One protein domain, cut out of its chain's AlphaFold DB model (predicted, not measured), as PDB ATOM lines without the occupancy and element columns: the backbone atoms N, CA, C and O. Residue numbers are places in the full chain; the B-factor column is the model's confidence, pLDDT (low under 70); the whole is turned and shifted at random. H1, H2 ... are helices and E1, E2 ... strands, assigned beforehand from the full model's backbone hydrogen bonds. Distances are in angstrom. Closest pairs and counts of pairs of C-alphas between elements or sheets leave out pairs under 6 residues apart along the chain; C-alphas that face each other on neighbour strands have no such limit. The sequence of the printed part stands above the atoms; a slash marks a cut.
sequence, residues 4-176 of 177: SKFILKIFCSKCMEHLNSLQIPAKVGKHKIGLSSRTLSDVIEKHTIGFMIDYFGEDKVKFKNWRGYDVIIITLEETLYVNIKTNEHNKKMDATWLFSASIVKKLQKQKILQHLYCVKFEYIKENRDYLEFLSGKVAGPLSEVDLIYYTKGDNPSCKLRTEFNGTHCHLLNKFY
ATOM      1  N   SER A   4      74.290 -18.301 -16.462       89.00
ATOM      2  CA  SER A   4      75.367 -18.843 -15.628       89.00
ATOM      3  C   SER A   4      76.110 -17.816 -14.773       89.00
ATOM      4  O   SER A   4      76.334 -18.046 -13.584       89.00
ATOM      5  N   LYS A   5      76.476 -16.651 -15.330       89.56
ATOM      6  CA  LYS A   5      77.179 -15.608 -14.557       89.56
ATOM      7  C   LYS A   5      76.284 -15.054 -13.448       89.56
ATOM      8  O   LYS A   5      76.760 -14.786 -12.348       89.56
ATOM      9  N   PHE A   6      74.997 -14.886 -13.743       92.12
ATOM     10  CA  PHE A   6      74.011 -14.418 -12.776       92.12
ATOM     11  C   PHE A   6      73.776 -15.447 -11.661       92.12
ATOM     12  O   PHE A   6      73.842 -15.096 -10.484       92.12
ATOM     13  N   ILE A   7      73.617 -16.724 -12.017       93.69
ATOM     14  CA  ILE A   7      73.490 -17.828 -11.057       93.69
ATOM     15  C   ILE A   7      74.710 -17.892 -10.129       93.69
ATOM     16  O   ILE A   7      74.556 -17.947  -8.908       93.69
ATOM     17  N   LEU A   8      75.925 -17.815 -10.684       94.69
ATOM     18  CA  LEU A   8      77.153 -17.805  -9.889       94.69
ATOM     19  C   LEU A   8      77.258 -16.574  -8.985       94.69
ATOM     20  O   LEU A   8      77.797 -16.678  -7.887       94.69
ATOM     21  N   LYS A   9      76.723 -15.420  -9.398       95.25
ATOM     22  CA  LYS A   9      76.669 -14.226  -8.546       95.25
ATOM     23  C   LYS A   9      75.755 -14.436  -7.335       95.25
ATOM     24  O   LYS A   9      76.145 -14.094  -6.221       95.25
ATOM     25  N   ILE A  10      74.580 -15.037  -7.534       95.81
ATOM     26  CA  ILE A  10      73.678 -15.387  -6.424       95.81
ATOM     27  C   ILE A  10      74.352 -16.400  -5.497       95.81
ATOM     28  O   ILE A  10      74.355 -16.207  -4.281       95.81
ATOM     29  N   PHE A  11      74.974 -17.437  -6.068       96.06
ATOM     30  CA  PHE A  11      75.765 -18.402  -5.308       96.06
ATOM     31  C   PHE A  11      76.843 -17.703  -4.468       96.06
ATOM     32  O   PHE A  11      76.929 -17.965  -3.275       96.06
ATOM     33  N   CYS A  12      77.620 -16.776  -5.041       96.38
ATOM     34  CA  CYS A  12      78.662 -16.048  -4.311       96.38
ATOM     35  C   CYS A  12      78.105 -15.278  -3.111       96.38
ATOM     36  O   CYS A  12      78.716 -15.306  -2.046       96.38
ATOM     37  N   SER A  13      76.952 -14.618  -3.265       96.25
ATOM     38  CA  SER A  13      76.298 -13.898  -2.165       96.25
ATOM     39  C   SER A  13      75.919 -14.849  -1.030       96.25
ATOM     40  O   SER A  13      76.331 -14.653   0.110       96.25
ATOM     41  N   LYS A  14      75.212 -15.937  -1.355       98.00
ATOM     42  CA  LYS A  14      74.778 -16.938  -0.368       98.00
ATOM     43  C   LYS A  14      75.951 -17.674   0.276       98.00
ATOM     44  O   LYS A  14      75.945 -17.936   1.473       98.00
ATOM     45  N   CYS A  15      76.983 -17.977  -0.504       97.81
ATOM     46  CA  CYS A  15      78.192 -18.620  -0.011       97.81
ATOM     47  C   CYS A  15      78.964 -17.692   0.928       97.81
ATOM     48  O   CYS A  15      79.518 -18.156   1.915       97.81
ATOM     49  N   MET A  16      78.991 -16.384   0.666       97.50
ATOM     50  CA  MET A  16      79.605 -15.415   1.574       97.50
ATOM     51  C   MET A  16      78.861 -15.349   2.915       97.50
ATOM     52  O   MET A  16      79.501 -15.328   3.964       97.50
ATOM     53  N   GLU A  17      77.525 -15.349   2.893       97.44
ATOM     54  CA  GLU A  17      76.698 -15.428   4.105       97.44
ATOM     55  C   GLU A  17      76.981 -16.718   4.889       97.44
ATOM     56  O   GLU A  17      77.215 -16.663   6.096       97.44
ATOM     57  N   HIS A  18      77.054 -17.857   4.196       97.88
ATOM     58  CA  HIS A  18      77.424 -19.144   4.786       97.88
ATOM     59  C   HIS A  18      78.836 -19.124   5.395       97.88
ATOM     60  O   HIS A  18      79.029 -19.500   6.546       97.88
ATOM     61  N   LEU A  19      79.839 -18.637   4.666       97.56
ATOM     62  CA  LEU A  19      81.218 -18.565   5.156       97.56
ATOM     63  C   LEU A  19      81.350 -17.657   6.390       97.56
ATOM     64  O   LEU A  19      82.098 -17.982   7.311       97.56
ATOM     65  N   ASN A  20      80.606 -16.546   6.434       97.38
ATOM     66  CA  ASN A  20      80.545 -15.678   7.609       97.38
ATOM     67  C   ASN A  20      79.830 -16.353   8.794       97.38
ATOM     68  O   ASN A  20      80.255 -16.166   9.934       97.38
ATOM     69  N   SER A  21      78.784 -17.153   8.556       97.44
ATOM     70  CA  SER A  21      78.058 -17.845   9.632       97.44
ATOM     71  C   SER A  21      78.864 -18.976  10.276       97.44
ATOM     72  O   SER A  21      78.687 -19.246  11.462       97.44
ATOM     73  N   LEU A  22      79.801 -19.582   9.538       97.25
ATOM     74  CA  LEU A  22      80.725 -20.593  10.063       97.25
ATOM     75  C   LEU A  22      81.727 -20.044  11.088       97.25
ATOM     76  O   LEU A  22      82.312 -20.832  11.827       97.25
ATOM     77  N   GLN A  23      81.971 -18.726  11.103       95.06
ATOM     78  CA  GLN A  23      82.974 -18.082  11.963       95.06
ATOM     79  C   GLN A  23      84.346 -18.782  11.905       95.06
ATOM     80  O   GLN A  23      84.945 -19.107  12.932       95.06
ATOM     81  N   ILE A  24      84.856 -19.021  10.689       95.88
ATOM     82  CA  ILE A  24      86.124 -19.736  10.469       95.88
ATOM     83  C   ILE A  24      87.243 -19.077  11.297       95.88
ATOM     84  O   ILE A  24      87.503 -17.885  11.109       95.88
ATOM     85  N   PRO A  25      87.930 -19.809  12.192       94.31
ATOM     86  CA  PRO A  25      88.895 -19.211  13.105       94.31
ATOM     87  C   PRO A  25      90.120 -18.680  12.355       94.31
ATOM     88  O   PRO A  25      90.724 -19.374  11.540       94.31
ATOM     89  N   ALA A  26      90.536 -17.455  12.678       93.38
ATOM     90  CA  ALA A  26      91.780 -16.866  12.178       93.38
ATOM     91  C   ALA A  26      93.001 -17.311  13.006       93.38
ATOM     92  O   ALA A  26      94.144 -17.247  12.538       93.38
ATOM     93  N   LYS A  27      92.758 -17.748  14.248       91.50
ATOM     94  CA  LYS A  27      93.758 -18.154  15.240       91.50
ATOM     95  C   LYS A  27      93.321 -19.449  15.917       91.50
ATOM     96  O   LYS A  27      92.137 -19.622  16.188       91.50
ATOM     97  N   VAL A  28      94.264 -20.336  16.231       88.94
ATOM     98  CA  VAL A  28      93.964 -21.641  16.848       88.94
ATOM     99  C   VAL A  28      94.869 -21.967  18.038       88.94
ATOM    100  O   VAL A  28      95.991 -21.471  18.158       88.94
ATOM    101  N   GLY A  29      94.369 -22.844  18.912       87.31
ATOM    102  CA  GLY A  29      95.098 -23.390  20.057       87.31
ATOM    103  C   GLY A  29      95.244 -22.431  21.244       87.31
ATOM    104  O   GLY A  29      94.894 -21.253  21.185       87.31
ATOM    105  N   LYS A  30      95.812 -22.951  22.341       87.88
ATOM    106  CA  LYS A  30      96.006 -22.228  23.614       87.88
ATOM    107  C   LYS A  30      96.787 -20.916  23.455       87.88
ATOM    108  O   LYS A  30      96.528 -19.957  24.172       87.88
ATOM    109  N   HIS A  31      97.721 -20.872  22.506       87.56
ATOM    110  CA  HIS A  31      98.582 -19.715  22.244       87.56
ATOM    111  C   HIS A  31      98.038 -18.760  21.168       87.56
ATOM    112  O   HIS A  31      98.749 -17.842  20.775       87.56
ATOM    113  N   LYS A  32      96.802 -18.966  20.678       86.75
ATOM    114  CA  LYS A  32      96.175 -18.161  19.612       86.75
ATOM    115  C   LYS A  32      97.091 -17.964  18.389       86.75
ATOM    116  O   LYS A  32      97.256 -16.847  17.897       86.75
ATOM    117  N   ILE A  33      97.680 -19.056  17.893       87.44
ATOM    118  CA  ILE A  33      98.586 -19.031  16.735       87.44
ATOM    119  C   ILE A  33      97.782 -18.652  15.491       87.44
ATOM    120  O   ILE A  33      96.794 -19.313  15.169       87.44
ATOM    121  N   GLY A  34      98.201 -17.591  14.799       89.25
ATOM    122  CA  GLY A  34      97.568 -17.140  13.562       89.25
ATOM    123  C   GLY A  34      97.770 -18.134  12.421       89.25
ATOM    124  O   GLY A  34      98.884 -18.599  12.178       89.25
ATOM    125  N   LEU A  35      96.695 -18.447  11.701       90.50
ATOM    126  CA  LEU A  35      96.759 -19.344  10.555       90.50
ATOM    127  C   LEU A  35      97.378 -18.651   9.331       90.50
ATOM    128  O   LEU A  35      97.121 -17.477   9.026       90.50
ATOM    129  N   SER A  36      98.201 -19.410   8.601       90.75
ATOM    130  CA  SER A  36      98.805 -18.940   7.353       90.75
ATOM    131  C   SER A  36      97.728 -18.676   6.296       90.75
ATOM    132  O   SER A  36      96.686 -19.332   6.278       90.75
ATOM    133  N   SER A  37      97.981 -17.746   5.371       89.38
ATOM    134  CA  SER A  37      97.027 -17.458   4.290       89.38
ATOM    135  C   SER A  37      96.775 -18.672   3.390       89.38
ATOM    136  O   SER A  37      95.675 -18.821   2.872       89.38
ATOM    137  N   ARG A  38      97.752 -19.582   3.261       89.31
ATOM    138  CA  ARG A  38      97.569 -20.856   2.555       89.31
ATOM    139  C   ARG A  38      96.581 -21.765   3.281       89.31
ATOM    140  O   ARG A  38      95.622 -22.216   2.676       89.31
ATOM    141  N   THR A  39      96.782 -21.973   4.582       92.19
ATOM    142  CA  THR A  39      95.889 -22.799   5.408       92.19
ATOM    143  C   THR A  39      94.461 -22.265   5.389       92.19
ATOM    144  O   THR A  39      93.518 -23.036   5.251       92.19
ATOM    145  N   LEU A  40      94.301 -20.945   5.499       94.44
ATOM    146  CA  LEU A  40      92.990 -20.310   5.417       94.44
ATOM    147  C   LEU A  40      92.363 -20.510   4.033       94.44
ATOM    148  O   LEU A  40      91.201 -20.890   3.972       94.44
ATOM    149  N   SER A  41      93.123 -20.345   2.942       92.38
ATOM    150  CA  SER A  41      92.623 -20.611   1.583       92.38
ATOM    151  C   SER A  41      92.090 -22.031   1.442       92.38
ATOM    152  O   SER A  41      90.964 -22.206   0.987       92.38
ATOM    153  N   ASP A  42      92.847 -23.028   1.904       92.00
ATOM    154  CA  ASP A  42      92.450 -24.436   1.810       92.00
ATOM    155  C   ASP A  42      91.147 -24.716   2.588       92.00
ATOM    156  O   ASP A  42      90.287 -25.469   2.132       92.00
ATOM    157  N   VAL A  43      90.978 -24.109   3.769       95.00
ATOM    158  CA  VAL A  43      89.757 -24.245   4.586       95.00
ATOM    159  C   VAL A  43      88.561 -23.570   3.909       95.00
ATOM    160  O   VAL A  43      87.493 -24.172   3.804       95.00
ATOM    161  N   ILE A  44      88.739 -22.345   3.410       96.06
ATOM    162  CA  ILE A  44      87.691 -21.591   2.707       96.06
ATOM    163  C   ILE A  44      87.243 -22.336   1.453       96.06
ATOM    164  O   ILE A  44      86.043 -22.441   1.203       96.06
ATOM    165  N   GLU A  45      88.186 -22.863   0.671       94.25
ATOM    166  CA  GLU A  45      87.890 -23.618  -0.545       94.25
ATOM    167  C   GLU A  45      87.068 -24.868  -0.228       94.25
ATOM    168  O   GLU A  45      86.057 -25.096  -0.887       94.25
ATOM    169  N   LYS A  46      87.414 -25.620   0.825       94.56
ATOM    170  CA  LYS A  46      86.632 -26.788   1.262       94.56
ATOM    171  C   LYS A  46      85.197 -26.430   1.641       94.56
ATOM    172  O   LYS A  46      84.274 -27.101   1.190       94.56
ATOM    173  N   HIS A  47      84.998 -25.374   2.430       97.12
ATOM    174  CA  HIS A  47      83.648 -24.931   2.797       97.12
ATOM    175  C   HIS A  47      82.866 -24.414   1.590       97.12
ATOM    176  O   HIS A  47      81.704 -24.761   1.418       97.12
ATOM    177  N   THR A  48      83.518 -23.649   0.714       96.62
ATOM    178  CA  THR A  48      82.918 -23.182  -0.542       96.62
ATOM    179  C   THR A  48      82.479 -24.354  -1.415       96.62
ATOM    180  O   THR A  48      81.389 -24.326  -1.971       96.62
ATOM    181  N   ILE A  49      83.317 -25.386  -1.539       94.94
ATOM    182  CA  ILE A  49      83.018 -26.602  -2.298       94.94
ATOM    183  C   ILE A  49      81.830 -27.349  -1.690       94.94
ATOM    184  O   ILE A  49      80.918 -27.711  -2.428       94.94
ATOM    185  N   GLY A  50      81.823 -27.558  -0.370       96.00
ATOM    186  CA  GLY A  50      80.707 -28.211   0.318       96.00
ATOM    187  C   GLY A  50      79.397 -27.463   0.082       96.00
ATOM    188  O   GLY A  50      78.435 -28.036  -0.416       96.00
ATOM    189  N   PHE A  51      79.409 -26.144   0.286       97.62
ATOM    190  CA  PHE A  51      78.244 -25.305   0.027       97.62
ATOM    191  C   PHE A  51      77.831 -25.293  -1.454       97.62
ATOM    192  O   PHE A  51      76.653 -25.189  -1.777       97.62
ATOM    193  N   MET A  52      78.786 -25.406  -2.381       96.62
ATOM    194  CA  MET A  52      78.508 -25.520  -3.813       96.62
ATOM    195  C   MET A  52      77.773 -26.819  -4.150       96.62
ATOM    196  O   MET A  52      76.833 -26.781  -4.943       96.62
ATOM    197  N   ILE A  53      78.165 -27.938  -3.536       96.38
ATOM    198  CA  ILE A  53      77.460 -29.221  -3.657       96.38
ATOM    199  C   ILE A  53      76.034 -29.086  -3.116       96.38
ATOM    200  O   ILE A  53      75.094 -29.415  -3.833       96.38
ATOM    201  N   ASP A  54      75.865 -28.523  -1.918       97.00
ATOM    202  CA  ASP A  54      74.543 -28.328  -1.307       97.00
ATOM    203  C   ASP A  54      73.641 -27.420  -2.159       97.00
ATOM    204  O   ASP A  54      72.439 -27.652  -2.290       97.00
ATOM    205  N   TYR A  55      74.218 -26.373  -2.757       96.81
ATOM    206  CA  TYR A  55      73.475 -25.379  -3.527       96.81
ATOM    207  C   TYR A  55      73.045 -25.879  -4.912       96.81
ATOM    208  O   TYR A  55      71.927 -25.601  -5.348       96.81
ATOM    209  N   PHE A  56      73.931 -26.571  -5.636       95.75
ATOM    210  CA  PHE A  56      73.657 -27.011  -7.010       95.75
ATOM    211  C   PHE A  56      73.123 -28.444  -7.102       95.75
ATOM    212  O   PHE A  56      72.380 -28.744  -8.045       95.75
ATOM    213  N   GLY A  57      73.459 -29.290  -6.129       95.88
ATOM    214  CA  GLY A  57      73.228 -30.731  -6.132       95.88
ATOM    215  C   GLY A  57      74.509 -31.511  -6.439       95.88
ATOM    216  O   GLY A  57      75.292 -31.138  -7.317       95.88
ATOM    217  N   GLU A  58      74.713 -32.618  -5.726       94.75
ATOM    218  CA  GLU A  58      75.867 -33.513  -5.893       94.75
ATOM    219  C   GLU A  58      75.949 -34.109  -7.307       94.75
ATOM    220  O   GLU A  58      77.036 -34.266  -7.859       94.75
ATOM    221  N   ASP A  59      74.804 -34.347  -7.948       94.50
ATOM    222  CA  ASP A  59      74.715 -34.836  -9.326       94.50
ATOM    223  C   ASP A  59      75.291 -33.844 -10.355       94.50
ATOM    224  O   ASP A  59      75.751 -34.249 -11.430       94.50
ATOM    225  N   LYS A  60      75.313 -32.549 -10.012       93.56
ATOM    226  CA  LYS A  60      75.748 -31.464 -10.901       93.56
ATOM    227  C   LYS A  60      77.178 -31.014 -10.667       93.56
ATOM    228  O   LYS A  60      77.719 -30.329 -11.532       93.56
ATOM    229  N   VAL A  61      77.791 -31.370  -9.537       94.62
ATOM    230  CA  VAL A  61      79.115 -30.880  -9.136       94.62
ATOM    231  C   VAL A  61      80.153 -31.993  -9.257       94.62
ATOM    232  O   VAL A  61      80.054 -33.036  -8.621       94.62
ATOM    233  N   LYS A  62      81.192 -31.776 -10.072       92.75
ATOM    234  CA  LYS A  62      82.301 -32.727 -10.262       92.75
ATOM    235  C   LYS A  62      83.649 -32.045 -10.106       92.75
ATOM    236  O   LYS A  62      83.798 -30.866 -10.403       92.75
ATOM    237  N   PHE A  63      84.666 -32.803  -9.720       87.44
ATOM    238  CA  PHE A  63      86.028 -32.291  -9.570       87.44
ATOM    239  C   PHE A  63      86.905 -32.711 -10.741       87.44
ATOM    240  O   PHE A  63      86.849 -33.851 -11.204       87.44
ATOM    241  N   LYS A  64      87.753 -31.794 -11.208       82.56
ATOM    242  CA  LYS A  64      88.777 -32.092 -12.206       82.56
ATOM    243  C   LYS A  64      90.085 -31.405 -11.851       82.56
ATOM    244  O   LYS A  64      90.118 -30.198 -11.635       82.56
ATOM    245  N   ASN A  65      91.166 -32.179 -11.862       76.88
ATOM    246  CA  ASN A  65      92.512 -31.680 -11.615       76.88
ATOM    247  C   ASN A  65      93.299 -31.548 -12.929       76.88
ATOM    248  O   ASN A  65      93.425 -32.499 -13.704       76.88
ATOM    249  N   TRP A  66      93.882 -30.374 -13.168       69.69
ATOM    250  CA  TRP A  66      94.840 -30.138 -14.245       69.69
ATOM    251  C   TRP A  66      96.235 -29.878 -13.678       69.69
ATOM    252  O   TRP A  66      96.630 -28.730 -13.494       69.69
ATOM    253  N   ARG A  67      97.014 -30.949 -13.465       65.00
ATOM    254  CA  ARG A  67      98.408 -30.867 -12.981       65.00
ATOM    255  C   ARG A  67      98.532 -30.056 -11.680       65.00
ATOM    256  O   ARG A  67      99.358 -29.153 -11.592       65.00
ATOM    257  N   GLY A  68      97.693 -30.363 -10.695       61.53
ATOM    258  CA  GLY A  68      97.685 -29.675  -9.400       61.53
ATOM    259  C   GLY A  68      96.807 -28.424  -9.348       61.53
ATOM    260  O   GLY A  68      96.929 -27.655  -8.403       61.53
ATOM    261  N   TYR A  69      95.948 -28.206 -10.349       65.62
ATOM    262  CA  TYR A  69      94.951 -27.134 -10.333       65.62
ATOM    263  C   TYR A  69      93.559 -27.727 -10.352       65.62
ATOM    264  O   TYR A  69      93.139 -28.303 -11.361       65.62
ATOM    265  N   ASP A  70      92.866 -27.561  -9.236       75.56
ATOM    266  CA  ASP A  70      91.510 -28.040  -9.065       75.56
ATOM    267  C   ASP A  70      90.516 -27.040  -9.651       75.56
ATOM    268  O   ASP A  70      90.586 -25.820  -9.458       75.56
ATOM    269  N   VAL A  71      89.600 -27.583 -10.436       84.69
ATOM    270  CA  VAL A  71      88.477 -26.870 -11.019       84.69
ATOM    271  C   VAL A  71      87.236 -27.689 -10.741       84.69
ATOM    272  O   VAL A  71      87.244 -28.921 -10.834       84.69
ATOM    273  N   ILE A  72      86.163 -26.982 -10.427       90.88
ATOM    274  CA  ILE A  72      84.867 -27.573 -10.162       90.88
ATOM    275  C   ILE A  72      84.047 -27.472 -11.435       90.88
ATOM    276  O   ILE A  72      83.915 -26.403 -12.019       90.88
ATOM    277  N   ILE A  73      83.529 -28.593 -11.898       92.19
ATOM    278  CA  ILE A  73      82.631 -28.660 -13.036       92.19
ATOM    279  C   ILE A  73      81.213 -28.590 -12.486       92.19
ATOM    280  O   ILE A  73      80.862 -29.398 -11.631       92.19
ATOM    281  N   ILE A  74      80.420 -27.646 -12.983       93.38
ATOM    282  CA  ILE A  74      79.002 -27.510 -12.647       93.38
ATOM    283  C   ILE A  74      78.197 -27.730 -13.924       93.38
ATOM    284  O   ILE A  74      78.366 -26.995 -14.897       93.38
ATOM    285  N   THR A  75      77.329 -28.735 -13.935       92.25
ATOM    286  CA  THR A  75      76.413 -28.988 -15.052       92.25
ATOM    287  C   THR A  75      75.069 -28.318 -14.773       92.25
ATOM    288  O   THR A  75      74.304 -28.788 -13.939       92.25
ATOM    289  N   LEU A  76      74.795 -27.205 -15.455       87.25
ATOM    290  CA  LEU A  76      73.499 -26.512 -15.456       87.25
ATOM    291  C   LEU A  76      72.835 -26.696 -16.834       87.25
ATOM    292  O   LEU A  76      72.877 -27.786 -17.396       87.25
ATOM    293  N   GLU A  77      72.266 -25.629 -17.404       84.75
ATOM    294  CA  GLU A  77      71.885 -25.565 -18.827       84.75
ATOM    295  C   GLU A  77      73.112 -25.700 -19.750       84.75
ATOM    296  O   GLU A  77      73.007 -26.162 -20.884       84.75
ATOM    297  N   GLU A  78      74.291 -25.339 -19.242       86.56
ATOM    298  CA  GLU A  78      75.592 -25.546 -19.869       86.56
ATOM    299  C   GLU A  78      76.595 -26.127 -18.857       86.56
ATOM    300  O   GLU A  78      76.366 -26.122 -17.644       86.56
ATOM    301  N   THR A  79      77.731 -26.633 -19.347       90.25
ATOM    302  CA  THR A  79      78.827 -27.075 -18.474       90.25
ATOM    303  C   THR A  79      79.735 -25.902 -18.143       90.25
ATOM    304  O   THR A  79      80.401 -25.359 -19.023       90.25
ATOM    305  N   LEU A  80      79.808 -25.563 -16.862       93.69
ATOM    306  CA  LEU A  80      80.679 -24.530 -16.326       93.69
ATOM    307  C   LEU A  80      81.907 -25.162 -15.692       93.69
ATOM    308  O   LEU A  80      81.814 -26.156 -14.980       93.69
ATOM    309  N   TYR A  81      83.053 -24.538 -15.898       93.50
ATOM    310  CA  TYR A  81      84.273 -24.818 -15.165       93.50
ATOM    311  C   TYR A  81      84.488 -23.654 -14.210       93.50
ATOM    312  O   TYR A  81      84.597 -22.516 -14.642       93.50
ATOM    313  N   VAL A  82      84.530 -23.906 -12.911       93.38
ATOM    314  CA  VAL A  82      84.638 -22.877 -11.882       93.38
ATOM    315  C   VAL A  82      85.949 -23.055 -11.144       93.38
ATOM    316  O   VAL A  82      86.218 -24.087 -10.531       93.38
ATOM    317  N   ASN A  83      86.777 -22.022 -11.205       92.50
ATOM    318  CA  ASN A  83      87.952 -21.906 -10.367       92.50
ATOM    319  C   ASN A  83      87.648 -20.979  -9.184       92.50
ATOM    320  O   ASN A  83      87.196 -19.849  -9.379       92.50
ATOM    321  N   ILE A  84      87.901 -21.456  -7.966       92.69
ATOM    322  CA  ILE A  84      87.740 -20.666  -6.744       92.69
ATOM    323  C   ILE A  84      89.062 -19.964  -6.432       92.69
ATOM    324  O   ILE A  84      90.145 -20.534  -6.581       92.69
ATOM    325  N   LYS A  85      88.970 -18.706  -6.002       92.19
ATOM    326  CA  LYS A  85      90.084 -17.918  -5.490       92.19
ATOM    327  C   LYS A  85      89.727 -17.293  -4.162       92.19
ATOM    328  O   LYS A  85      88.680 -16.669  -4.021       92.19
ATOM    329  N   THR A  86      90.640 -17.392  -3.211       92.56
ATOM    330  CA  THR A  86      90.488 -16.755  -1.908       92.56
ATOM    331  C   THR A  86      91.694 -15.861  -1.660       92.56
ATOM    332  O   THR A  86      92.829 -16.210  -1.999       92.56
ATOM    333  N   ASN A  87      91.455 -14.655  -1.155       91.75
ATOM    334  CA  ASN A  87      92.529 -13.720  -0.851       91.75
ATOM    335  C   ASN A  87      92.185 -12.898   0.385       91.75
ATOM    336  O   ASN A  87      91.036 -12.504   0.588       91.75
ATOM    337  N   GLU A  88      93.214 -12.559   1.151       92.81
ATOM    338  CA  GLU A  88      93.106 -11.491   2.133       92.81
ATOM    339  C   GLU A  88      92.859 -10.156   1.414       92.81
ATOM    340  O   GLU A  88      93.440  -9.879   0.358       92.81
ATOM    341  N   HIS A  89      91.947  -9.351   1.949       93.31
ATOM    342  CA  HIS A  89      91.507  -8.125   1.308       93.31
ATOM    343  C   HIS A  89      92.649  -7.111   1.213       93.31
ATOM    344  O   HIS A  89      93.200  -6.661   2.217       93.31
ATOM    345  N   ASN A  90      92.956  -6.690  -0.013       91.69
ATOM    346  CA  ASN A  90      93.955  -5.669  -0.282       91.69
ATOM    347  C   ASN A  90      93.410  -4.643  -1.278       91.69
ATOM    348  O   ASN A  90      93.350  -4.894  -2.481       91.69
ATOM    349  N   LYS A  91      93.076  -3.449  -0.773       89.25
ATOM    350  CA  LYS A  91      92.550  -2.322  -1.566       89.25
ATOM    351  C   LYS A  91      93.513  -1.820  -2.643       89.25
ATOM    352  O   LYS A  91      93.087  -1.131  -3.559       89.25
ATOM    353  N   LYS A  92      94.810  -2.118  -2.511       90.75
ATOM    354  CA  LYS A  92      95.859  -1.693  -3.445       90.75
ATOM    355  C   LYS A  92      96.155  -2.745  -4.515       90.75
ATOM    356  O   LYS A  92      97.014  -2.492  -5.349       90.75
ATOM    357  N   MET A  93      95.537  -3.925  -4.462       92.44
ATOM    358  CA  MET A  93      95.753  -4.980  -5.449       92.44
ATOM    359  C   MET A  93      94.810  -4.775  -6.638       92.44
ATOM    360  O   MET A  93      93.595  -4.699  -6.458       92.44
ATOM    361  N   ASP A  94      95.360  -4.737  -7.850       93.81
ATOM    362  CA  ASP A  94      94.595  -4.516  -9.081       93.81
ATOM    363  C   ASP A  94      94.191  -5.821  -9.760       93.81
ATOM    364  O   ASP A  94      93.224  -5.836 -10.515       93.81
ATOM    365  N   ALA A  95      94.899  -6.923  -9.504       92.50
ATOM    366  CA  ALA A  95      94.613  -8.217 -10.115       92.50
ATOM    367  C   ALA A  95      94.861  -9.381  -9.159       92.50
ATOM    368  O   ALA A  95      95.781  -9.351  -8.341       92.50
ATOM    369  N   THR A  96      94.102 -10.459  -9.339       90.94
ATOM    370  CA  THR A  96      94.336 -11.722  -8.638       90.94
ATOM    371  C   THR A  96      95.020 -12.739  -9.541       90.94
ATOM    372  O   THR A  96      94.915 -12.687 -10.765       90.94
ATOM    373  N   TRP A  97      95.752 -13.659  -8.928       90.38
ATOM    374  CA  TRP A  97      96.407 -14.751  -9.627       90.38
ATOM    375  C   TRP A  97      95.414 -15.874  -9.948       90.38
ATOM    376  O   TRP A  97      94.734 -16.374  -9.051       90.38
ATOM    377  N   LEU A  98      95.379 -16.325 -11.204       86.69
ATOM    378  CA  LEU A  98      94.523 -17.427 -11.633       86.69
ATOM    379  C   LEU A  98      95.280 -18.753 -11.768       86.69
ATOM    380  O   LEU A  98      94.996 -19.706 -11.043       86.69
ATOM    381  N   PHE A  99      96.253 -18.824 -12.680       87.62
ATOM    382  CA  PHE A  99      96.919 -20.080 -13.052       87.62
ATOM    383  C   PHE A  99      98.385 -19.859 -13.429       87.62
ATOM    384  O   PHE A  99      98.825 -18.725 -13.626       87.62
ATOM    385  N   SER A 100      99.154 -20.938 -13.581       90.75
ATOM    386  CA  SER A 100     100.416 -20.872 -14.325       90.75
ATOM    387  C   SER A 100     100.146 -20.654 -15.820       90.75
ATOM    388  O   SER A 100      99.157 -21.142 -16.374       90.75
ATOM    389  N   ALA A 101     101.033 -19.932 -16.505       91.69
ATOM    390  CA  ALA A 101     100.849 -19.593 -17.918       91.69
ATOM    391  C   ALA A 101     100.782 -20.831 -18.831       91.69
ATOM    392  O   ALA A 101     100.062 -20.839 -19.831       91.69
ATOM    393  N   SER A 102     101.506 -21.901 -18.487       91.06
ATOM    394  CA  SER A 102     101.493 -23.161 -19.241       91.06
ATOM    395  C   SER A 102     100.130 -23.860 -19.186       91.06
ATOM    396  O   SER A 102      99.702 -24.456 -20.178       91.06
ATOM    397  N   ILE A 103      99.418 -23.746 -18.063       90.25
ATOM    398  CA  ILE A 103      98.078 -24.310 -17.897       90.25
ATOM    399  C   ILE A 103      97.052 -23.502 -18.672       90.25
ATOM    400  O   ILE A 103      96.267 -24.103 -19.402       90.25
ATOM    401  N   VAL A 104      97.104 -22.167 -18.614       89.88
ATOM    402  CA  VAL A 104      96.200 -21.316 -19.410       89.88
ATOM    403  C   VAL A 104      96.316 -21.639 -20.894       89.88
ATOM    404  O   VAL A 104      95.306 -21.903 -21.541       89.88
ATOM    405  N   LYS A 105      97.543 -21.749 -21.421       90.12
ATOM    406  CA  LYS A 105      97.778 -22.145 -22.819       90.12
ATOM    407  C   LYS A 105      97.153 -23.503 -23.156       90.12
ATOM    408  O   LYS A 105      96.621 -23.682 -24.250       90.12
ATOM    409  N   LYS A 106      97.197 -24.473 -22.235       90.50
ATOM    410  CA  LYS A 106      96.562 -25.788 -22.424       90.50
ATOM    411  C   LYS A 106      95.034 -25.682 -22.432       90.50
ATOM    412  O   LYS A 106      94.404 -26.240 -23.325       90.50
ATOM    413  N   LEU A 107      94.452 -24.957 -21.478       90.75
ATOM    414  CA  LEU A 107      93.004 -24.751 -21.381       90.75
ATOM    415  C   LEU A 107      92.458 -23.989 -22.595       90.75
ATOM    416  O   LEU A 107      91.402 -24.345 -23.114       90.75
ATOM    417  N   GLN A 108      93.209 -23.010 -23.105       90.81
ATOM    418  CA  GLN A 108      92.875 -22.276 -24.324       90.81
ATOM    419  C   GLN A 108      92.833 -23.195 -25.550       90.81
ATOM    420  O   GLN A 108      91.855 -23.172 -26.293       90.81
ATOM    421  N   LYS A 109      93.838 -24.065 -25.732       92.19
ATOM    422  CA  LYS A 109      93.843 -25.074 -26.811       92.19
ATOM    423  C   LYS A 109      92.659 -26.039 -26.721       92.19
ATOM    424  O   LYS A 109      92.142 -26.471 -27.742       92.19
ATOM    425  N   GLN A 110      92.228 -26.360 -25.503       91.12
ATOM    426  CA  GLN A 110      91.070 -27.215 -25.236       91.12
ATOM    427  C   GLN A 110      89.729 -26.461 -25.302       91.12
ATOM    428  O   GLN A 110      88.701 -27.054 -24.997       91.12
ATOM    429  N   LYS A 111      89.730 -25.167 -25.666       91.69
ATOM    430  CA  LYS A 111      88.555 -24.275 -25.678       91.69
ATOM    431  C   LYS A 111      87.822 -24.176 -24.329       91.69
ATOM    432  O   LYS A 111      86.695 -23.706 -24.269       91.69
ATOM    433  N   ILE A 112      88.482 -24.534 -23.225       90.88
ATOM    434  CA  ILE A 112      87.890 -24.506 -21.878       90.88
ATOM    435  C   ILE A 112      87.689 -23.073 -21.384       90.88
ATOM    436  O   ILE A 112      86.755 -22.826 -20.632       90.88
ATOM    437  N   LEU A 113      88.516 -22.112 -21.821       92.06
ATOM    438  CA  LEU A 113      88.399 -20.714 -21.378       92.06
ATOM    439  C   LEU A 113      87.028 -20.084 -21.695       92.06
ATOM    440  O   LEU A 113      86.626 -19.165 -20.990       92.06
ATOM    441  N   GLN A 114      86.306 -20.608 -22.690       93.12
ATOM    442  CA  GLN A 114      84.945 -20.182 -23.058       93.12
ATOM    443  C   GLN A 114      83.891 -20.575 -22.017       93.12
ATOM    444  O   GLN A 114      82.813 -20.000 -21.970       93.12
ATOM    445  N   HIS A 115      84.224 -21.536 -21.160       93.31
ATOM    446  CA  HIS A 115      83.348 -22.083 -20.132       93.31
ATOM    447  C   HIS A 115      83.950 -21.930 -18.730       93.31
ATOM    448  O   HIS A 115      83.377 -22.413 -17.755       93.31
ATOM    449  N   LEU A 116      85.132 -21.313 -18.618       93.19
ATOM    450  CA  LEU A 116      85.858 -21.157 -17.365       93.19
ATOM    451  C   LEU A 116      85.485 -19.835 -16.710       93.19
ATOM    452  O   LEU A 116      85.740 -18.771 -17.261       93.19
ATOM    453  N   TYR A 117      84.930 -19.933 -15.515       94.56
ATOM    454  CA  TYR A 117      84.554 -18.843 -14.638       94.56
ATOM    455  C   TYR A 117      85.490 -18.818 -13.434       94.56
ATOM    456  O   TYR A 117      86.018 -19.850 -13.005       94.56
ATOM    457  N   CYS A 118      85.670 -17.634 -12.856       94.19
ATOM    458  CA  CYS A 118      86.411 -17.488 -11.610       94.19
ATOM    459  C   CYS A 118      85.521 -16.875 -10.536       94.19
ATOM    460  O   CYS A 118      85.018 -15.764 -10.698       94.19
ATOM    461  N   VAL A 119      85.363 -17.591  -9.428       95.25
ATOM    462  CA  VAL A 119      84.726 -17.088  -8.214       95.25
ATOM    463  C   VAL A 119      85.817 -16.639  -7.255       95.25
ATOM    464  O   VAL A 119      86.779 -17.367  -7.027       95.25
ATOM    465  N   LYS A 120      85.678 -15.440  -6.690       95.38
ATOM    466  CA  LYS A 120      86.640 -14.861  -5.754       95.38
ATOM    467  C   LYS A 120      85.967 -14.485  -4.441       95.38
ATOM    468  O   LYS A 120      85.025 -13.699  -4.459       95.38
ATOM    469  N   PHE A 121      86.520 -14.953  -3.326       96.38
ATOM    470  CA  PHE A 121      86.151 -14.534  -1.975       96.38
ATOM    471  C   PHE A 121      87.285 -13.724  -1.335       96.38
ATOM    472  O   PHE A 121      88.441 -14.153  -1.318       96.38
ATOM    473  N   GLU A 122      86.958 -12.538  -0.826       95.62
ATOM    474  CA  GLU A 122      87.902 -11.635  -0.157       95.62
ATOM    475  C   GLU A 122      87.575 -11.555   1.334       95.62
ATOM    476  O   GLU A 122      86.437 -11.247   1.693       95.62
ATOM    477  N   TYR A 123      88.569 -11.804   2.189       96.19
ATOM    478  CA  TYR A 123      88.387 -11.852   3.641       96.19
ATOM    479  C   TYR A 123      89.366 -10.947   4.401       96.19
ATOM    480  O   TYR A 123      90.452 -10.643   3.915       96.19
ATOM    481  N   ILE A 124      89.002 -10.535   5.614       95.06
ATOM    482  CA  ILE A 124      89.892  -9.903   6.595       95.06
ATOM    483  C   ILE A 124      90.155 -10.897   7.727       95.06
ATOM    484  O   ILE A 124      89.231 -11.552   8.209       95.06
ATOM    485  N   LYS A 125      91.411 -10.975   8.182       91.75
ATOM    486  CA  LYS A 125      91.802 -11.748   9.377       91.75
ATOM    487  C   LYS A 125      92.543 -10.936  10.444       91.75
ATOM    488  O   LYS A 125      92.652 -11.380  11.585       91.75
ATOM    489  N   GLU A 126      93.094  -9.776  10.088       84.88
ATOM    490  CA  GLU A 126      93.902  -8.972  11.006       84.88
ATOM    491  C   GLU A 126      93.052  -8.453  12.174       84.88
ATOM    492  O   GLU A 126      91.945  -7.953  11.979       84.88
ATOM    493  N   ASN A 127      93.566  -8.602  13.400       84.25
ATOM    494  CA  ASN A 127      92.899  -8.209  14.649       84.25
ATOM    495  C   ASN A 127      91.523  -8.854  14.903       84.25
ATOM    496  O   ASN A 127      90.737  -8.328  15.686       84.25
ATOM    497  N   ARG A 128      91.243 -10.019  14.300       84.38
ATOM    498  CA  ARG A 128      90.007 -10.782  14.526       84.38
ATOM    499  C   ARG A 128      90.285 -12.182  15.067       84.38
ATOM    500  O   ARG A 128      91.377 -12.728  14.888       84.38
ATOM    501  N   ASP A 129      89.292 -12.746  15.748       89.81
ATOM    502  CA  ASP A 129      89.308 -14.149  16.181       89.81
ATOM    503  C   ASP A 129      88.806 -15.089  15.066       89.81
ATOM    504  O   ASP A 129      89.262 -16.229  14.971       89.81
ATOM    505  N   TYR A 130      87.958 -14.588  14.161       94.94
ATOM    506  CA  TYR A 130      87.426 -15.297  12.996       94.94
ATOM    507  C   TYR A 130      87.561 -14.465  11.712       94.94
ATOM    508  O   TYR A 130      87.739 -13.244  11.756       94.94
ATOM    509  N   LEU A 131      87.498 -15.133  10.561       96.62
ATOM    510  CA  LEU A 131      87.501 -14.488   9.252       96.62
ATOM    511  C   LEU A 131      86.201 -13.715   9.022       96.62
ATOM    512  O   LEU A 131      85.116 -14.244   9.238       96.62
ATOM    513  N   GLU A 132      86.315 -12.498   8.505       96.31
ATOM    514  CA  GLU A 132      85.182 -11.751   7.954       96.31
ATOM    515  C   GLU A 132      85.304 -11.708   6.435       96.31
ATOM    516  O   GLU A 132      86.292 -11.199   5.905       96.31
ATOM    517  N   PHE A 133      84.301 -12.218   5.729       97.12
ATOM    518  CA  PHE A 133      84.232 -12.157   4.275       97.12
ATOM    519  C   PHE A 133      83.540 -10.869   3.850       97.12
ATOM    520  O   PHE A 133      82.367 -10.653   4.153       97.12
ATOM    521  N   LEU A 134      84.276 -10.030   3.125       95.12
ATOM    522  CA  LEU A 134      83.811  -8.726   2.658       95.12
ATOM    523  C   LEU A 134      83.097  -8.793   1.315       95.12
ATOM    524  O   LEU A 134      82.255  -7.950   1.016       95.12
ATOM    525  N   SER A 135      83.514  -9.720   0.450       94.62
ATOM    526  CA  SER A 135      82.883  -9.879  -0.856       94.62
ATOM    527  C   SER A 135      83.087 -11.269  -1.443       94.62
ATOM    528  O   SER A 135      84.165 -11.855  -1.321       94.62
ATOM    529  N   GLY A 136      82.049 -11.747  -2.131       95.50
ATOM    530  CA  GLY A 136      82.098 -12.827  -3.109       95.50
ATOM    531  C   GLY A 136      81.797 -12.252  -4.492       95.50
ATOM    532  O   GLY A 136      80.789 -11.570  -4.663       95.50
ATOM    533  N   LYS A 137      82.676 -12.478  -5.468       95.06
ATOM    534  CA  LYS A 137      82.568 -11.893  -6.813       95.06
ATOM    535  C   LYS A 137      82.797 -12.939  -7.888       95.06
ATOM    536  O   LYS A 137      83.538 -13.897  -7.672       95.06
ATOM    537  N   VAL A 138      82.252 -12.701  -9.079       95.31
ATOM    538  CA  VAL A 138      82.410 -13.609 -10.222       95.31
ATOM    539  C   VAL A 138      82.986 -12.897 -11.442       95.31
ATOM    540  O   VAL A 138      82.531 -11.823 -11.839       95.31
ATOM    541  N   ALA A 139      83.974 -13.519 -12.073       94.50
ATOM    542  CA  ALA A 139      84.410 -13.196 -13.422       94.50
ATOM    543  C   ALA A 139      83.794 -14.191 -14.416       94.50
ATOM    544  O   ALA A 139      83.666 -15.378 -14.112       94.50
ATOM    545  N   GLY A 140      83.377 -13.671 -15.576       87.69
ATOM    546  CA  GLY A 140      82.746 -14.448 -16.651       87.69
ATOM    547  C   GLY A 140      83.724 -15.373 -17.386       87.69
ATOM    548  O   GLY A 140      84.830 -15.587 -16.883       87.69
ATOM    549  N   PRO A 141      83.340 -15.882 -18.574       92.62
ATOM    550  CA  PRO A 141      84.211 -16.706 -19.401       92.62
ATOM    551  C   PRO A 141      85.583 -16.062 -19.570       92.62
ATOM    552  O   PRO A 141      85.702 -14.938 -20.062       92.62
ATOM    553  N   LEU A 142      86.635 -16.770 -19.169       93.75
ATOM    554  CA  LEU A 142      87.988 -16.222 -19.213       93.75
ATOM    555  C   LEU A 142      88.500 -15.954 -20.639       93.75
ATOM    556  O   LEU A 142      89.521 -15.295 -20.798       93.75
ATOM    557  N   SER A 143      87.813 -16.437 -21.676       92.62
ATOM    558  CA  SER A 143      88.093 -16.058 -23.065       92.62
ATOM    559  C   SER A 143      87.686 -14.625 -23.419       92.62
ATOM    560  O   SER A 143      88.132 -14.122 -24.443       92.62
ATOM    561  N   GLU A 144      86.829 -13.986 -22.619       92.06
ATOM    562  CA  GLU A 144      86.279 -12.643 -22.877       92.06
ATOM    563  C   GLU A 144      86.943 -11.542 -22.036       92.06
ATOM    564  O   GLU A 144      86.565 -10.374 -22.113       92.06
ATOM    565  N   VAL A 145      87.912 -11.903 -21.197       90.94
ATOM    566  CA  VAL A 145      88.598 -10.977 -20.292       90.94
ATOM    567  C   VAL A 145      90.073 -10.894 -20.643       90.94
ATOM    568  O   VAL A 145      90.667 -11.842 -21.155       90.94
ATOM    569  N   ASP A 146      90.675  -9.753 -20.329       89.50
ATOM    570  CA  ASP A 146      92.104  -9.567 -20.531       89.50
ATOM    571  C   ASP A 146      92.896 -10.295 -19.435       89.50
ATOM    572  O   ASP A 146      92.733 -10.035 -18.234       89.50
ATOM    573  N   LEU A 147      93.723 -11.242 -19.872       91.81
ATOM    574  CA  LEU A 147      94.544 -12.103 -19.036       91.81
ATOM    575  C   LEU A 147      95.993 -11.620 -19.084       91.81
ATOM    576  O   LEU A 147      96.665 -11.707 -20.112       91.81
ATOM    577  N   ILE A 148      96.498 -11.155 -17.943       93.44
ATOM    578  CA  ILE A 148      97.843 -10.591 -17.833       93.44
ATOM    579  C   ILE A 148      98.831 -11.710 -17.533       93.44
ATOM    580  O   ILE A 148      98.732 -12.377 -16.503       93.44
ATOM    581  N   TYR A 149      99.816 -11.888 -18.405       93.44
ATOM    582  CA  TYR A 149     100.923 -12.806 -18.168       93.44
ATOM    583  C   TYR A 149     102.048 -12.075 -17.434       93.44
ATOM    584  O   TYR A 149     102.486 -11.017 -17.871       93.44
ATOM    585  N   TYR A 150     102.502 -12.647 -16.324       93.38
ATOM    586  CA  TYR A 150     103.517 -12.062 -15.457       93.38
ATOM    587  C   TYR A 150     104.561 -13.104 -15.080       93.38
ATOM    588  O   TYR A 150     104.213 -14.168 -14.561       93.38
ATOM    589  N   THR A 151     105.834 -12.794 -15.296       93.75
ATOM    590  CA  THR A 151     106.972 -13.533 -14.747       93.75
ATOM    591  C   THR A 151     107.564 -12.744 -13.588       93.75
ATOM    592  O   THR A 151     107.672 -11.521 -13.638       93.75
ATOM    593  N   LYS A 152     107.954 -13.436 -12.514       89.31
ATOM    594  CA  LYS A 152     108.599 -12.797 -11.360       89.31
ATOM    595  C   LYS A 152     109.810 -11.967 -11.808       89.31
ATOM    596  O   LYS A 152     110.750 -12.524 -12.367       89.31
ATOM    597  N   GLY A 153     109.780 -10.668 -11.514       88.44
ATOM    598  CA  GLY A 153     110.793  -9.694 -11.942       88.44
ATOM    599  C   GLY A 153     110.328  -8.746 -13.052       88.44
ATOM    600  O   GLY A 153     110.955  -7.709 -13.244       88.44
ATOM    601  N   ASP A 154     109.215  -9.045 -13.726       91.94
ATOM    602  CA  ASP A 154     108.609  -8.120 -14.684       91.94
ATOM    603  C   ASP A 154     108.054  -6.876 -13.962       91.94
ATOM    604  O   ASP A 154     107.695  -6.925 -12.781       91.94
ATOM    605  N   ASN A 155     107.923  -5.769 -14.698       89.75
ATOM    606  CA  ASN A 155     107.333  -4.514 -14.216       89.75
ATOM    607  C   ASN A 155     105.977  -4.255 -14.900       89.75
ATOM    608  O   ASN A 155     105.906  -3.471 -15.849       89.75
ATOM    609  N   PRO A 156     104.892  -4.925 -14.468       89.25
ATOM    610  CA  PRO A 156     103.559  -4.693 -15.011       89.25
ATOM    611  C   PRO A 156     103.038  -3.305 -14.612       89.25
ATOM    612  O   PRO A 156     103.337  -2.793 -13.536       89.25
ATOM    613  N   SER A 157     102.180  -2.720 -15.447       89.44
ATOM    614  CA  SER A 157     101.540  -1.417 -15.194       89.44
ATOM    615  C   SER A 157     100.484  -1.431 -14.077       89.44
ATOM    616  O   SER A 157      99.894  -0.398 -13.771       89.44
ATOM    617  N   CYS A 158     100.225  -2.588 -13.470       92.12
ATOM    618  CA  CYS A 158      99.221  -2.785 -12.431       92.12
ATOM    619  C   CYS A 158      99.798  -3.590 -11.263       92.12
ATOM    620  O   CYS A 158     100.776  -4.327 -11.405       92.12
ATOM    621  N   LYS A 159      99.182  -3.466 -10.087       93.12
ATOM    622  CA  LYS A 159      99.610  -4.178  -8.882       93.12
ATOM    623  C   LYS A 159      99.062  -5.601  -8.875       93.12
ATOM    624  O   LYS A 159      97.871  -5.832  -8.657       93.12
ATOM    625  N   LEU A 160      99.960  -6.557  -9.086       92.25
ATOM    626  CA  LEU A 160      99.673  -7.990  -9.111       92.25
ATOM    627  C   LEU A 160     100.079  -8.673  -7.798       92.25
ATOM    628  O   LEU A 160     100.865  -8.146  -7.011       92.25
ATOM    629  N   ARG A 161      99.588  -9.897  -7.592       87.50
ATOM    630  CA  ARG A 161     100.072 -10.796  -6.537       87.50
ATOM    631  C   ARG A 161     101.406 -11.427  -6.953       87.50
ATOM    632  O   ARG A 161     101.448 -12.154  -7.935       87.50
ATOM    633  N   THR A 162     102.483 -11.179  -6.212       86.56
ATOM    634  CA  THR A 162     103.861 -11.552  -6.615       86.56
ATOM    635  C   THR A 162     104.485 -12.671  -5.776       86.56
ATOM    636  O   THR A 162     105.653 -13.008  -5.952       86.56
ATOM    637  N   GLU A 163     103.708 -13.278  -4.876       84.12
ATOM    638  CA  GLU A 163     104.158 -14.317  -3.935       84.12
ATOM    639  C   GLU A 163     104.554 -15.648  -4.616       84.12
ATOM    640  O   GLU A 163     105.150 -16.518  -3.983       84.12
ATOM    641  N   PHE A 164     104.247 -15.821  -5.904       78.94
ATOM    642  CA  PHE A 164     104.440 -17.073  -6.641       78.94
ATOM    643  C   PHE A 164     105.640 -17.004  -7.601       78.94
ATOM    644  O   PHE A 164     105.909 -15.978  -8.221       78.94
ATOM    645  N   ASN A 165     106.349 -18.127  -7.767       84.00
ATOM    646  CA  ASN A 165     107.505 -18.240  -8.667       84.00
ATOM    647  C   ASN A 165     107.115 -18.784 -10.053       84.00
ATOM    648  O   ASN A 165     106.314 -19.708 -10.148       84.00
ATOM    649  N   GLY A 166     107.751 -18.282 -11.115       88.88
ATOM    650  CA  GLY A 166     107.472 -18.667 -12.505       88.88
ATOM    651  C   GLY A 166     106.509 -17.709 -13.213       88.88
ATOM    652  O   GLY A 166     106.160 -16.658 -12.672       88.88
ATOM    653  N   THR A 167     106.106 -18.058 -14.437       93.50
ATOM    654  CA  THR A 167     105.178 -17.245 -15.236       93.50
ATOM    655  C   THR A 167     103.731 -17.635 -14.961       93.50
ATOM    656  O   THR A 167     103.326 -18.791 -15.139       93.50
ATOM    657  N   HIS A 168     102.926 -16.651 -14.592       92.31
ATOM    658  CA  HIS A 168     101.541 -16.817 -14.198       92.31
ATOM    659  C   HIS A 168     100.602 -15.925 -14.990       92.31
ATOM    660  O   HIS A 168     101.010 -14.961 -15.625       92.31
ATOM    661  N   CYS A 169      99.329 -16.278 -14.929       92.94
ATOM    662  CA  CYS A 169      98.236 -15.523 -15.492       92.94
ATOM    663  C   CYS A 169      97.443 -14.859 -14.366       92.94
ATOM    664  O   CYS A 169      96.999 -15.534 -13.430       92.94
ATOM    665  N   HIS A 170      97.240 -13.556 -14.484       94.31
ATOM    666  CA  HIS A 170      96.464 -12.732 -13.574       94.31
ATOM    667  C   HIS A 170      95.219 -12.191 -14.263       94.31
ATOM    668  O   HIS A 170      95.221 -11.929 -15.463       94.31
ATOM    669  N   LEU A 171      94.170 -11.995 -13.474       94.12
ATOM    670  CA  LEU A 171      92.933 -11.365 -13.906       94.12
ATOM    671  C   LEU A 171      92.700 -10.087 -13.114       94.12
ATOM    672  O   LEU A 171      92.685 -10.110 -11.879       94.12
ATOM    673  N   LEU A 172      92.504  -8.977 -13.828       94.31
ATOM    674  CA  LEU A 172      92.217  -7.690 -13.205       94.31
ATOM    675  C   LEU A 172      90.907  -7.739 -12.412       94.31
ATOM    676  O   LEU A 172      89.879  -8.233 -12.877       94.31
ATOM    677  N   ASN A 173      90.932  -7.127 -11.234       93.38
ATOM    678  CA  ASN A 173      89.811  -7.026 -10.312       93.38
ATOM    679  C   ASN A 173      88.597  -6.331 -10.942       93.38
ATOM    680  O   ASN A 173      87.474  -6.663 -10.579       93.38
ATOM    681  N   LYS A 174      88.809  -5.444 -11.925       93.56
ATOM    682  CA  LYS A 174      87.738  -4.771 -12.681       93.56
ATOM    683  C   LYS A 174      86.812  -5.723 -13.450       93.56
ATOM    684  O   LYS A 174      85.709  -5.329 -13.804       93.56
ATOM    685  N   PHE A 175      87.255  -6.949 -13.745       94.19
ATOM    686  CA  PHE A 175      86.449  -7.941 -14.468       94.19
ATOM    687  C   PHE A 175      85.542  -8.776 -13.554       94.19
ATOM    688  O   PHE A 175      84.676  -9.509 -14.041       94.19
ATOM    689  N   TYR A 176      85.724  -8.659 -12.238       93.62
ATOM    690  CA  TYR A 176      84.842  -9.255 -11.245       93.62
ATOM    691  C   TYR A 176      83.640  -8.339 -10.989       93.62
ATOM    692  O   TYR A 176      83.812  -7.132 -10.820       93.62
TER     693      TYR A 176
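This is residues 4 to 176 of the 177 residues of an uncharacterized protein of Elusimicrobia bacterium CG06_land_8_20_14_3_00_38_11 (UniProt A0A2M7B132). A strongly twisted sheet of five strands, E1 E2 E3 E5 E6, has H1 and H2 over one face, steeply tilted to each other. Beyond its other face, near E3, is a smaller three-stranded sheet, E4 E8 E7, from which H3 stands up. The printed part has 173 residues with three named helices and eight named strands, in the order H1 H2 E1 E2 E3 E4 H3 E5 E6 E7 E8. The class is mixed, helices and strands; the larger sheet is mixed, with E3 and E5 parallel, and the smaller one is antiparallel. The whole is compact, with a radius of gyration of the C-alphas of 16.2 A and spans of 50 by 44 by 28 A.

In the larger sheet, E1 is residues 61 to 65, E2 70 to 75, E3 79 to 88 and 29.5 A long, E5 116 to 124 and 26.8 A, and E6 132 to 139 and 21.4 A. H1, residues 4 to 21, is 25.4 A long and begins at C-alpha 4 (75.367, -18.843, -15.628). H2, residues 37 to 56, is 27.7 A long. E4 is residues 95 to 100, H3 101 to 109, E7 147 to 151 and E8 167 to 172, ending at C-alpha 172 (92.217, -7.690, -13.205).

E1 E2 E3 form a meander, each strand the antiparallel neighbour of the one before, with N 62 and O 73 at 2.9 A and N 82 and O 72 at 2.7 A. E3 and E5 are parallel, with N 117 and O 81 at 2.7 A. E5 and E6 are a hairpin, with N 120 and O 137 at 2.8 A. H1 and H2 are on the same face of this sheet, making two layers, helices on one face of a sheet. The closest C-alphas of H1 and E6 are those of Cys 12 and Gly 136, 4.9 A; of H2 and E3, those of Ser 41 and Thr 86, 5.6 A. H1, with residues 11 to 19 alone, touches H2, the C-alphas of Cys 15 and Thr 48 being closest at 6.6 A. Their steep tilt is 61 degrees, opposite ways. The closest C-alphas of E3 and E4 are those of Lys 85 and Leu 98, 7.6 A. In the smaller sheet E8 pairs with E4, N 98 and O 169 at 2.9 A, and with E7, N 150 and O 168 at 2.8 A. H3 is on it at a height of 10.5 A over the sheet and stands up from it, its line rising 44 degrees out of the local plane; the closest C-alphas of H3 and E8 are those of Ala 101 and His 168, 4.7 A. In H1, H2 and H3 every O i to N i+4 pair is within hydrogen-bond range.

The C-alphas farthest apart, of Lys 30 and Lys 109, are 50.6 A apart. The printed part has no cut. The long links are H1 to H2, where residues 27 to 28 pair with 33 to 34, and E7 to E8. The mean pLDDT of the printed part is 91.5, and residues 66 to 69 are under 70.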